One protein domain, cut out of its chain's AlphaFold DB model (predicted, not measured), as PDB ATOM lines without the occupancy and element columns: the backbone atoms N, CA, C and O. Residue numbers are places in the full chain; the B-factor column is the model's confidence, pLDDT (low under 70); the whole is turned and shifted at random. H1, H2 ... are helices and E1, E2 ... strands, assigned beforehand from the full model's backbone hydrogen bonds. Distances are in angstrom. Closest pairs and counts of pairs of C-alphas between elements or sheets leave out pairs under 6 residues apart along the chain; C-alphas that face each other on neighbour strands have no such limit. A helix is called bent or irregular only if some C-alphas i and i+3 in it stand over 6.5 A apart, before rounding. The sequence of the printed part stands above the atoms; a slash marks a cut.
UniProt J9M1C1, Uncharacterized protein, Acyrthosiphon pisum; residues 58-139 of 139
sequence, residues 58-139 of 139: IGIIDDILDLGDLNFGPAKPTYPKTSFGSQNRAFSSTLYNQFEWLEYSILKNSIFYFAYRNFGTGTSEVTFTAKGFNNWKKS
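What this domain is: This is residues 58 to 139 of the 139 residues of an uncharacterized protein of Acyrthosiphon pisum (UniProt J9M1C1). A small antiparallel hairpin, E3 and E4, lies in the middle of the domain with short helices about it: H4 packs on E4, H3 follows E4 directly, and H1 and H2 come near E3 with Asp 66 and Tyr 96. A second, smaller hairpin, E1 and E2, makes one end of the longest axis, joined to H1 by a long stretch without a named element, residues 67 to 81. The printed part has 82 residues, with four named helices and four named strands in the order H1 E1 E2 H2 E3 E4 H3 H4; the two sheets, E1 - E2 and E3 - E4, are each antiparallel, and the class is mixed, helices and strands. The whole is compact, with a radius of gyration of the C-alphas of 12.8 A and spans of 39 by 27 by 24 A.

Where its parts are: E3 holds residues 102 to 105, 10.1 A long, and E4 residues 110 to 113, 10.4 A, beginning at C-alpha 110 (1.818, -32.395, -34.652). H3 is residues 114 to 119, 8.2 A, and H4 residues 126 to 131, 6.2 A, ending at C-alpha 131 (9.342, -34.390, -35.195). H4 is neither bent nor irregular, but only just: C-alphas 128 and 131 are 6.4 A apart. H1, residues 58 to 66, is 13.1 A long and begins at C-alpha 58 (10.292, -33.132, -50.776). H2 is residues 93 to 98, 8.6 A; E1 is residues 82 to 84 and E2 residues 87 to 89.

How they stand to each other: E3 and E4 form a hairpin, antiparallel at 144 degrees, with N 103 and O 112 2.9 A apart, within hydrogen-bond range. The closest C-alphas of E4 and H4 are those of Phe 112 and Phe 128, 4.9 A apart. H3 and H4 touch, about perpendicular at 90 degrees; their closest C-alphas are those of Arg 117 and Thr 129, 4.8 A. The closest C-alphas of H1 and E3, those of Asp 66 and Ser 105, are 5.6 A apart; those of H2 and E3, Tyr 96 and Leu 102, are 6.4 A apart. E1 and E2 form a hairpin, antiparallel at 135 degrees, with N 82 and O 89 2.8 A apart, within hydrogen-bond range; both are apart from E3 and E4. Each O i to N i+4 pair is within hydrogen-bond range in H2 and H3, against 3 of 5 in H1 and 1 of 2 in H4.

The domain as a whole: The two C-alphas farthest apart in the domain are those of Asn 71 and Ser 86, 40.5 A. The printed part has no cut and ends at Ser 139, the chain's last residue. The link from H1 to E1, 15 residues, is long. The mean pLDDT of the printed part is 74.0; 25 residues are under 70, among them residues 58 to 65, 121 to 125 and 137 to 139.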
ATOM      1  N   ILE A  58      11.765 -33.285 -50.823       53.97
ATOM      2  CA  ILE A  58      10.292 -33.132 -50.776       53.97
ATOM      3  C   ILE A  58       9.754 -32.803 -49.366       53.97
ATOM      4  O   ILE A  58       8.870 -31.968 -49.224       53.97
ATOM      5  N   GLY A  59      10.344 -33.374 -48.308       52.56
ATOM      6  CA  GLY A  59       9.914 -33.132 -46.925       52.56
ATOM      7  C   GLY A  59      10.159 -31.716 -46.381       52.56
ATOM      8  O   GLY A  59       9.535 -31.349 -45.394       52.56
ATOM      9  N   ILE A  60      11.038 -30.915 -46.992       56.19
ATOM     10  CA  ILE A  60      11.294 -29.524 -46.575       56.19
ATOM     11  C   ILE A  60      10.206 -28.587 -47.117       56.19
ATOM     12  O   ILE A  60       9.816 -27.645 -46.437       56.19
ATOM     13  N   ILE A  61       9.694 -28.853 -48.321       59.94
ATOM     14  CA  ILE A  61       8.685 -28.009 -48.979       59.94
ATOM     15  C   ILE A  61       7.337 -28.127 -48.257       59.94
ATOM     16  O   ILE A  61       6.689 -27.119 -47.986       59.94
ATOM     17  N   ASP A  62       6.973 -29.351 -47.881       60.03
ATOM     18  CA  ASP A  62       5.777 -29.659 -47.098       60.03
ATOM     19  C   ASP A  62       5.768 -28.913 -45.751       60.03
ATOM     20  O   ASP A  62       4.774 -28.293 -45.375       60.03
ATOM     21  N   ASP A  63       6.909 -28.893 -45.057       60.78
ATOM     22  CA  ASP A  63       7.064 -28.181 -43.786       60.78
ATOM     23  C   ASP A  63       7.008 -26.650 -43.945       60.78
ATOM     24  O   ASP A  63       6.515 -25.965 -43.049       60.78
ATOM     25  N   ILE A  64       7.499 -26.107 -45.068       63.38
ATOM     26  CA  ILE A  64       7.466 -24.662 -45.366       63.38
ATOM     27  C   ILE A  64       6.041 -24.184 -45.665       63.38
ATOM     28  O   ILE A  64       5.699 -23.054 -45.326       63.38
ATOM     29  N   LEU A  65       5.215 -25.014 -46.306       69.12
ATOM     30  CA  LEU A  65       3.862 -24.621 -46.708       69.12
ATOM     31  C   LEU A  65       2.836 -24.735 -45.564       69.12
ATOM     32  O   LEU A  65       1.827 -24.033 -45.570       69.12
ATOM     33  N   ASP A  66       3.080 -25.621 -44.600       75.38
ATOM     34  CA  ASP A  66       2.148 -25.944 -43.511       75.38
ATOM     35  C   ASP A  66       2.431 -25.165 -42.208       75.38
ATOM     36  O   ASP A  66       1.520 -24.904 -41.420       75.38
ATOM     37  N   LEU A  67       3.686 -24.767 -41.968       79.31
ATOM     38  CA  LEU A  67       4.095 -24.000 -40.785       79.31
ATOM     39  C   LEU A  67       4.211 -22.500 -41.089       79.31
ATOM     40  O   LEU A  67       4.253 -22.067 -42.234       79.31
ATOM     41  N   GLY A  68       4.253 -21.686 -40.034       75.81
ATOM     42  CA  GLY A  68       4.432 -20.245 -40.160       75.81
ATOM     43  C   GLY A  68       5.835 -19.860 -40.625       75.81
ATOM     44  O   GLY A  68       6.772 -20.654 -40.558       75.81
ATOM     45  N   ASP A  69       6.019 -18.611 -41.033       74.69
ATOM     46  CA  ASP A  69       7.343 -18.050 -41.333       74.69
ATOM     47  C   ASP A  69       7.598 -16.799 -40.485       74.69
ATOM     48  O   ASP A  69       6.673 -16.237 -39.899       74.69
ATOM     49  N   LEU A  70       8.844 -16.330 -40.412       72.44
ATOM     50  CA  LEU A  70       9.235 -15.156 -39.628       72.44
ATOM     51  C   LEU A  70       8.426 -13.897 -39.977       72.44
ATOM     52  O   LEU A  70       8.212 -13.043 -39.120       72.44
ATOM     53  N   ASN A  71       7.972 -13.805 -41.227       69.62
ATOM     54  CA  ASN A  71       7.206 -12.675 -41.745       69.62
ATOM     55  C   ASN A  71       5.719 -12.725 -41.352       69.62
ATOM     56  O   ASN A  71       5.118 -11.682 -41.103       69.62
ATOM     57  N   PHE A  72       5.131 -13.924 -41.292       68.56
ATOM     58  CA  PHE A  72       3.693 -14.128 -41.062       68.56
ATOM     59  C   PHE A  72       3.365 -14.636 -39.651       68.56
ATOM     60  O   PHE A  72       2.210 -14.597 -39.228       68.56
ATOM     61  N   GLY A  73       4.380 -15.069 -38.902       68.94
ATOM     62  CA  GLY A  73       4.225 -15.706 -37.603       68.94
ATOM     63  C   GLY A  73       3.619 -17.114 -37.695       68.94
ATOM     64  O   GLY A  73       3.488 -17.666 -38.787       68.94
ATOM     65  N   PRO A  74       3.255 -17.710 -36.547       73.00
ATOM     66  CA  PRO A  74       2.745 -19.079 -36.444       73.00
ATOM     67  C   PRO A  74       1.507 -19.368 -37.304       73.00
ATOM     68  O   PRO A  74       0.498 -18.671 -37.187       73.00
ATOM     69  N   ALA A  75       1.534 -20.446 -38.099       69.50
ATOM     70  CA  ALA A  75       0.367 -20.904 -38.858       69.50
ATOM     71  C   ALA A  75      -0.730 -21.480 -37.936       69.50
ATOM     72  O   ALA A  75      -0.449 -22.289 -37.039       69.50
ATOM     73  N   LYS A  76      -1.987 -21.055 -38.168       67.50
ATOM     74  CA  LYS A  76      -3.174 -21.356 -37.336       67.50
ATOM     75  C   LYS A  76      -4.276 -22.139 -38.088       67.50
ATOM     76  O   LYS A  76      -5.370 -21.605 -38.276       67.50
ATOM     77  N   PRO A  77      -4.036 -23.374 -38.556       70.25
ATOM     78  CA  PRO A  77      -5.038 -24.120 -39.319       70.25
ATOM     79  C   PRO A  77      -6.126 -24.779 -38.453       70.25
ATOM     80  O   PRO A  77      -6.010 -24.887 -37.233       70.25
ATOM     81  N   THR A  78      -7.175 -25.288 -39.106       68.31
ATOM     82  CA  THR A  78      -8.188 -26.157 -38.484       68.31
ATOM     83  C   THR A  78      -7.609 -27.551 -38.229       68.31
ATOM     84  O   THR A  78      -7.171 -28.228 -39.156       68.31
ATOM     85  N   TYR A  79      -7.631 -28.002 -36.973       69.88
ATOM     86  CA  TYR A  79      -6.970 -29.246 -36.556       69.88
ATOM     87  C   TYR A  79      -7.816 -30.494 -36.865       69.88
ATOM     88  O   TYR A  79      -8.948 -30.596 -36.373       69.88
ATOM     89  N   PRO A  80      -7.294 -31.476 -37.624       67.81
ATOM     90  CA  PRO A  80      -8.002 -32.725 -37.871       67.81
ATOM     91  C   PRO A  80      -8.134 -33.549 -36.581       67.81
ATOM     92  O   PRO A  80      -7.233 -33.605 -35.742       67.81
ATOM     93  N   LYS A  81      -9.288 -34.201 -36.409       72.94
ATOM     94  CA  LYS A  81      -9.516 -35.155 -35.315       72.94
ATOM     95  C   LYS A  81      -8.931 -36.502 -35.719       72.94
ATOM     96  O   LYS A  81      -9.332 -37.051 -36.740       72.94
ATOM     97  N   THR A  82      -8.035 -37.053 -34.909       71.12
ATOM     98  CA  THR A  82      -7.521 -38.409 -35.099       71.12
ATOM     99  C   THR A  82      -8.257 -39.393 -34.197       71.12
ATOM    100  O   THR A  82      -8.559 -39.109 -33.035       71.12
ATOM    101  N   SER A  83      -8.587 -40.571 -34.721       68.06
ATOM    102  CA  SER A  83      -9.153 -41.648 -33.914       68.06
ATOM    103  C   SER A  83      -8.038 -42.300 -33.092       68.06
ATOM    104  O   SER A  83      -7.039 -42.781 -33.622       68.06
ATOM    105  N   PHE A  84      -8.186 -42.300 -31.769       70.88
ATOM    106  CA  PHE A  84      -7.282 -42.988 -30.853       70.88
ATOM    107  C   PHE A  84      -8.067 -44.035 -30.062       70.88
ATOM    108  O   PHE A  84      -8.718 -43.740 -29.053       70.88
ATOM    109  N   GLY A  85      -8.023 -45.277 -30.547       79.06
ATOM    110  CA  GLY A  85      -8.852 -46.362 -30.026       79.06
ATOM    111  C   GLY A  85     -10.338 -46.053 -30.224       79.06
ATOM    112  O   GLY A  85     -10.784 -45.845 -31.346       79.06
ATOM    113  N   SER A  86     -11.098 -45.995 -29.128       77.81
ATOM    114  CA  SER A  86     -12.540 -45.704 -29.133       77.81
ATOM    115  C   SER A  86     -12.892 -44.214 -29.057       77.81
ATOM    116  O   SER A  86     -14.071 -43.865 -29.064       77.81
ATOM    117  N   GLN A  87     -11.901 -43.325 -28.941       76.12
ATOM    118  CA  GLN A  87     -12.129 -41.890 -28.771       76.12
ATOM    119  C   GLN A  87     -11.477 -41.099 -29.897       76.12
ATOM    120  O   GLN A  87     -10.312 -41.313 -30.220       76.12
ATOM    121  N   ASN A  88     -12.204 -40.129 -30.443       77.56
ATOM    122  CA  ASN A  88     -11.611 -39.124 -31.316       77.56
ATOM    123  C   ASN A  88     -10.872 -38.103 -30.455       77.56
ATOM    124  O   ASN A  88     -11.458 -37.505 -29.551       77.56
ATOM    125  N   ARG A  89      -9.585 -37.914 -30.730       78.88
ATOM    126  CA  ARG A  89      -8.731 -36.945 -30.054       78.88
ATOM    127  C   ARG A  89      -8.206 -35.954 -31.074       78.88
ATOM    128  O   ARG A  89      -7.894 -36.303 -32.203       78.88
ATOM    129  N   ALA A  90      -8.134 -34.705 -30.670       78.38
ATOM    130  CA  ALA A  90      -7.539 -33.651 -31.462       78.38
ATOM    131  C   ALA A  90      -6.698 -32.785 -30.547       78.38
ATOM    132  O   ALA A  90      -6.841 -32.822 -29.319       78.38
ATOM    133  N   PHE A  91      -5.858 -31.976 -31.169       79.75
ATOM    134  CA  PHE A  91      -5.249 -30.872 -30.471       79.75
ATOM    135  C   PHE A  91      -6.323 -29.948 -29.868       79.75
ATOM    136  O   PHE A  91      -7.354 -29.666 -30.483       79.75
ATOM    137  N   SER A  92      -6.089 -29.509 -28.630       80.06
ATOM    138  CA  SER A  92      -7.006 -28.634 -27.905       80.06
ATOM    139  C   SER A  92      -6.857 -27.196 -28.390       80.06
ATOM    140  O   SER A  92      -5.816 -26.569 -28.188       80.06
ATOM    141  N   SER A  93      -7.925 -26.640 -28.963       76.75
ATOM    142  CA  SER A  93      -7.975 -25.232 -29.377       76.75
ATOM    143  C   SER A  93      -7.732 -24.265 -28.212       76.75
ATOM    144  O   SER A  93      -7.187 -23.182 -28.410       76.75
ATOM    145  N   THR A  94      -8.057 -24.664 -26.978       80.69
ATOM    146  CA  THR A  94      -7.776 -23.874 -25.771       80.69
ATOM    147  C   THR A  94      -6.278 -23.661 -25.561       80.69
ATOM    148  O   THR A  94      -5.867 -22.548 -25.243       80.69
ATOM    149  N   LEU A  95      -5.453 -24.696 -25.775       77.44
ATOM    150  CA  LEU A  95      -3.993 -24.575 -25.662       77.44
ATOM    151  C   LEU A  95      -3.453 -23.601 -26.702       77.44
ATOM    152  O   LEU A  95      -2.592 -22.785 -26.401       77.44
ATOM    153  N   TYR A  96      -4.009 -23.646 -27.907       73.88
ATOM    154  CA  TYR A  96      -3.617 -22.742 -28.972       73.88
ATOM    155  C   TYR A  96      -3.931 -21.276 -28.668       73.88
ATOM    156  O   TYR A  96      -3.092 -20.396 -28.837       73.88
ATOM    157  N   ASN A  97      -5.132 -21.019 -28.147       77.31
ATOM    158  CA  ASN A  97      -5.546 -19.677 -27.744       77.31
ATOM    159  C   ASN A  97      -4.749 -19.159 -26.540       77.31
ATOM    160  O   ASN A  97      -4.606 -17.953 -26.365       77.31
ATOM    161  N   GLN A  98      -4.237 -20.061 -25.702       84.31
ATOM    162  CA  GLN A  98      -3.413 -19.705 -24.553       84.31
ATOM    163  C   GLN A  98      -1.951 -19.427 -24.934       84.31
ATOM    164  O   GLN A  98      -1.285 -18.646 -24.252       84.31
ATOM    165  N   PHE A  99      -1.443 -20.070 -25.985       83.38
ATOM    166  CA  PHE A  99      -0.032 -20.041 -26.350       83.38
ATOM    167  C   PHE A  99       0.145 -19.641 -27.815       83.38
ATOM    168  O   PHE A  99       0.203 -20.479 -28.712       83.38
ATOM    169  N   GLU A 100       0.297 -18.339 -28.052       81.81
ATOM    170  CA  GLU A 100       0.420 -17.774 -29.402       81.81
ATOM    171  C   GLU A 100       1.660 -18.239 -30.177       81.81
ATOM    172  O   GLU A 100       1.690 -18.129 -31.395       81.81
ATOM    173  N   TRP A 101       2.663 -18.771 -29.481       83.75
ATOM    174  CA  TRP A 101       3.926 -19.275 -30.027       83.75
ATOM    175  C   TRP A 101       3.872 -20.753 -30.455       83.75
ATOM    176  O   TRP A 101       4.889 -21.301 -30.891       83.75
ATOM    177  N   LEU A 102       2.716 -21.412 -30.309       85.00
ATOM    178  CA  LEU A 102       2.497 -22.755 -30.834       85.00
ATOM    179  C   LEU A 102       2.182 -22.703 -32.323       85.00
ATOM    180  O   LEU A 102       1.369 -21.903 -32.780       85.00
ATOM    181  N   GLU A 103       2.769 -23.633 -33.057       83.75
ATOM    182  CA  GLU A 103       2.432 -23.921 -34.444       83.75
ATOM    183  C   GLU A 103       1.869 -25.325 -34.540       83.75
ATOM    184  O   GLU A 103       2.297 -26.223 -33.814       83.75
ATOM    185  N   TYR A 104       0.929 -25.527 -35.449       84.44
ATOM    186  CA  TYR A 104       0.424 -26.853 -35.752       84.44
ATOM    187  C   TYR A 104       0.694 -27.173 -37.208       84.44
ATOM    188  O   TYR A 104       0.293 -26.409 -38.078       84.44
ATOM    189  N   SER A 105       1.312 -28.321 -37.447       84.38
ATOM    190  CA  SER A 105       1.431 -28.893 -38.780       84.38
ATOM    191  C   SER A 105       0.247 -29.824 -39.027       84.38
ATOM    192  O   SER A 105       0.076 -30.811 -38.299       84.38
ATOM    193  N   ILE A 106      -0.569 -29.530 -40.044       81.75
ATOM    194  CA  ILE A 106      -1.613 -30.434 -40.534       81.75
ATOM    195  C   ILE A 106      -0.978 -31.706 -41.092       81.75
ATOM    196  O   ILE A 106      -1.439 -32.802 -40.768       81.75
ATOM    197  N   LEU A 107       0.096 -31.570 -41.873       80.56
ATOM    198  CA  LEU A 107       0.748 -32.680 -42.570       80.56
ATOM    199  C   LEU A 107       1.307 -33.709 -41.590       80.56
ATOM    200  O   LEU A 107       1.101 -34.912 -41.746       80.56
ATOM    201  N   LYS A 108       1.962 -33.238 -40.525       80.50
ATOM    202  CA  LYS A 108       2.509 -34.101 -39.470       80.50
ATOM    203  C   LYS A 108       1.519 -34.367 -38.341       80.50
ATOM    204  O   LYS A 108       1.837 -35.147 -37.439       80.50
ATOM    205  N   ASN A 109       0.354 -33.719 -38.346       84.19
ATOM    206  CA  ASN A 109      -0.634 -33.771 -37.269       84.19
ATOM    207  C   ASN A 109       0.025 -33.579 -35.887       84.19
ATOM    208  O   ASN A 109      -0.168 -34.381 -34.968       84.19
ATOM    209  N   SER A 110       0.901 -32.578 -35.782       85.75
ATOM    210  CA  SER A 110       1.818 -32.395 -34.652       85.75
ATOM    211  C   SER A 110       2.040 -30.916 -34.339       85.75
ATOM    212  O   SER A 110       2.001 -30.072 -35.232       85.75
ATOM    213  N   ILE A 111       2.320 -30.606 -33.073       86.06
ATOM    214  CA  ILE A 111       2.645 -29.247 -32.620       86.06
ATOM    215  C   ILE A 111       4.146 -29.009 -32.645       86.06
ATOM    216  O   ILE A 111       4.929 -29.864 -32.221       86.06
ATOM    217  N   PHE A 112       4.506 -27.794 -33.034       85.75
ATOM    218  CA  PHE A 112       5.846 -27.242 -32.999       85.75
ATOM    219  C   PHE A 112       5.880 -25.971 -32.154       85.75
ATOM    220  O   PHE A 112       4.864 -25.309 -31.923       85.75
ATOM    221  N   TYR A 113       7.072 -25.624 -31.682       85.88
ATOM    222  CA  TYR A 113       7.315 -24.363 -30.995       85.88
ATOM    223  C   TYR A 113       8.001 -23.407 -31.956       85.88
ATOM    224  O   TYR A 113       9.177 -23.599 -32.272       85.88
ATOM    225  N   PHE A 114       7.292 -22.356 -32.373       82.56
ATOM    226  CA  PHE A 114       7.784 -21.398 -33.366       82.56
ATOM    227  C   PHE A 114       9.172 -20.867 -33.009       82.56
ATOM    228  O   PHE A 114      10.084 -20.867 -33.833       82.56
ATOM    229  N   ALA A 115       9.357 -20.477 -31.746       80.50
ATOM    230  CA  ALA A 115      10.619 -19.921 -31.284       80.50
ATOM    231  C   ALA A 115      11.770 -20.938 -31.346       80.50
ATOM    232  O   ALA A 115      12.875 -20.590 -31.746       80.50
ATOM    233  N   TYR A 116      11.521 -22.198 -30.988       78.81
ATOM    234  CA  TYR A 116      12.549 -23.236 -31.061       78.81
ATOM    235  C   TYR A 116      12.846 -23.645 -32.503       78.81
ATOM    236  O   TYR A 116      13.999 -23.918 -32.817       78.81
ATOM    237  N   ARG A 117      11.843 -23.657 -33.385       81.88
ATOM    238  CA  ARG A 117      12.034 -23.977 -34.804       81.88
ATOM    239  C   ARG A 117      12.848 -22.904 -35.529       81.88
ATOM    240  O   ARG A 117      13.729 -23.248 -36.305       81.88
ATOM    241  N   ASN A 118      12.583 -21.629 -35.246       78.62
ATOM    242  CA  ASN A 118      13.210 -20.510 -35.957       78.62
ATOM    243  C   ASN A 118      14.492 -19.992 -35.289       78.62
ATOM    244  O   ASN A 118      15.371 -19.476 -35.971       78.62
ATOM    245  N   PHE A 119      14.619 -20.126 -33.966       80.19
ATOM    246  CA  PHE A 119      15.744 -19.568 -33.200       80.19
ATOM    247  C   PHE A 119      16.494 -20.607 -32.357       80.19
ATOM    248  O   PHE A 119      17.396 -20.247 -31.599       80.19
ATOM    249  N   GLY A 120      16.129 -21.888 -32.442       71.56
ATOM    250  CA  GLY A 120      16.798 -22.945 -31.697       71.56
ATOM    251  C   GLY A 120      18.243 -23.119 -32.151       71.56
ATOM    252  O   GLY A 120      18.519 -23.490 -33.287       71.56
ATOM    253  N   THR A 121      19.191 -22.911 -31.243       63.16
ATOM    254  CA  THR A 121      20.551 -23.433 -31.405       63.16
ATOM    255  C   THR A 121      20.488 -24.952 -31.255       63.16
ATOM    256  O   THR A 121      19.874 -25.422 -30.300       63.16
ATOM    257  N   GLY A 122      21.088 -25.704 -32.187       63.91
ATOM    258  CA  GLY A 122      20.885 -27.144 -32.469       63.91
ATOM    259  C   GLY A 122      21.043 -28.184 -31.342       63.91
ATOM    260  O   GLY A 122      21.140 -29.372 -31.626       63.91
ATOM    261  N   THR A 123      21.050 -27.778 -30.075       62.47
ATOM    262  CA  THR A 123      20.917 -28.615 -28.873       62.47
ATOM    263  C   THR A 123      19.464 -28.781 -28.406       62.47
ATOM    264  O   THR A 123      19.220 -29.425 -27.389       62.47
ATOM    265  N   SER A 124      18.491 -28.159 -29.079       61.88
ATOM    266  CA  SER A 124      17.074 -28.244 -28.708       61.88
ATOM    267  C   SER A 124      16.495 -29.642 -28.934       61.88
ATOM    268  O   SER A 124      16.837 -30.303 -29.913       61.88
ATOM    269  N   GLU A 125      15.557 -30.053 -28.078       66.75
ATOM    270  CA  GLU A 125      14.816 -31.305 -28.229       66.75
ATOM    271  C   GLU A 125      14.198 -31.430 -29.629       66.75
ATOM    272  O   GLU A 125      13.308 -30.667 -30.010       66.75
ATOM    273  N   VAL A 126      14.641 -32.450 -30.370       73.56
ATOM    274  CA  VAL A 126      14.226 -32.750 -31.754       73.56
ATOM    275  C   VAL A 126      12.704 -32.909 -31.889       73.56
ATOM    276  O   VAL A 126      12.131 -32.739 -32.968       73.56
ATOM    277  N   THR A 127      12.039 -33.228 -30.775       74.88
ATOM    278  CA  THR A 127      10.589 -33.382 -30.660       74.88
ATOM    279  C   THR A 127       9.832 -32.105 -30.996       74.88
ATOM    280  O   THR A 127       8.800 -32.198 -31.639       74.88
ATOM    281  N   PHE A 128      10.316 -30.922 -30.620       70.06
ATOM    282  CA  PHE A 128       9.569 -29.670 -30.829       70.06
ATOM    283  C   PHE A 128      10.055 -28.848 -32.025       70.06
ATOM    284  O   PHE A 128       9.434 -27.840 -32.367       70.06
ATOM    285  N   THR A 129      11.142 -29.286 -32.663       73.44
ATOM    286  CA  THR A 129      11.746 -28.642 -33.835       73.44
ATOM    287  C   THR A 129      11.511 -29.408 -35.130       73.44
ATOM    288  O   THR A 129      11.124 -28.785 -36.110       73.44
ATOM    289  N   ALA A 130      11.694 -30.736 -35.154       73.88
ATOM    290  CA  ALA A 130      11.612 -31.516 -36.398       73.88
ATOM    291  C   ALA A 130      10.497 -32.573 -36.403       73.88
ATOM    292  O   ALA A 130       9.801 -32.740 -37.408       73.88
ATOM    293  N   LYS A 131      10.309 -33.283 -35.283       80.12
ATOM    294  CA  LYS A 131       9.342 -34.390 -35.195       80.12
ATOM    295  C   LYS A 131       7.914 -33.920 -34.904       80.12
ATOM    296  O   LYS A 131       6.968 -34.494 -35.430       80.12
ATOM    297  N   GLY A 132       7.780 -32.885 -34.084       81.69
ATOM    298  CA  GLY A 132       6.516 -32.405 -33.544       81.69
ATOM    299  C   GLY A 132       5.970 -33.283 -32.408       81.69
ATOM    300  O   GLY A 132       6.320 -34.458 -32.255       81.69
ATOM    301  N   PHE A 133       5.095 -32.703 -31.582       83.44
ATOM    302  CA  PHE A 133       4.364 -33.422 -30.536       83.44
ATOM    303  C   PHE A 133       2.927 -33.714 -30.978       83.44
ATOM    304  O   PHE A 133       2.165 -32.788 -31.245       83.44
ATOM    305  N   ASN A 134       2.538 -34.991 -31.001       80.81
ATOM    306  CA  ASN A 134       1.205 -35.440 -31.431       80.81
ATOM    307  C   ASN A 134       0.504 -36.391 -30.454       80.81
ATOM    308  O   ASN A 134      -0.536 -36.970 -30.772       80.81
ATOM    309  N   ASN A 135       1.061 -36.589 -29.258       78.81
ATOM    310  CA  ASN A 135       0.458 -37.485 -28.282       78.81
ATOM    311  C   ASN A 135      -0.638 -36.752 -27.505       78.81
ATOM    312  O   ASN A 135      -0.409 -36.219 -26.417       78.81
ATOM    313  N   TRP A 136      -1.842 -36.742 -28.075       76.38
ATOM    314  CA  TRP A 136      -3.049 -36.206 -27.452       76.38
ATOM    315  C   TRP A 136      -3.467 -37.095 -26.269       76.38
ATOM    316  O   TRP A 136      -4.364 -37.939 -26.362       76.38
ATOM    317  N   LYS A 137      -2.781 -36.968 -25.129       65.81
ATOM    318  CA  LYS A 137      -3.240 -37.551 -23.861       65.81
ATOM    319  C   LYS A 137      -4.490 -36.798 -23.396       65.81
ATOM    320  O   LYS A 137      -4.691 -35.647 -23.772       65.81
ATOM    321  N   LYS A 138      -5.352 -37.468 -22.620       52.28
ATOM    322  CA  LYS A 138      -6.546 -36.832 -22.041       52.28
ATOM    323  C   LYS A 138      -6.106 -35.571 -21.288       52.28
ATOM    324  O   LYS A 138      -5.297 -35.685 -20.369       52.28
ATOM    325  N   SER A 139      -6.593 -34.418 -21.745       45.22
ATOM    326  CA  SER A 139      -6.628 -33.177 -20.964       45.22
ATOM    327  C   SER A 139      -7.887 -33.164 -20.114       45.22
ATOM    328  O   SER A 139      -8.860 -33.848 -20.511       45.22
TER     329      SER A 139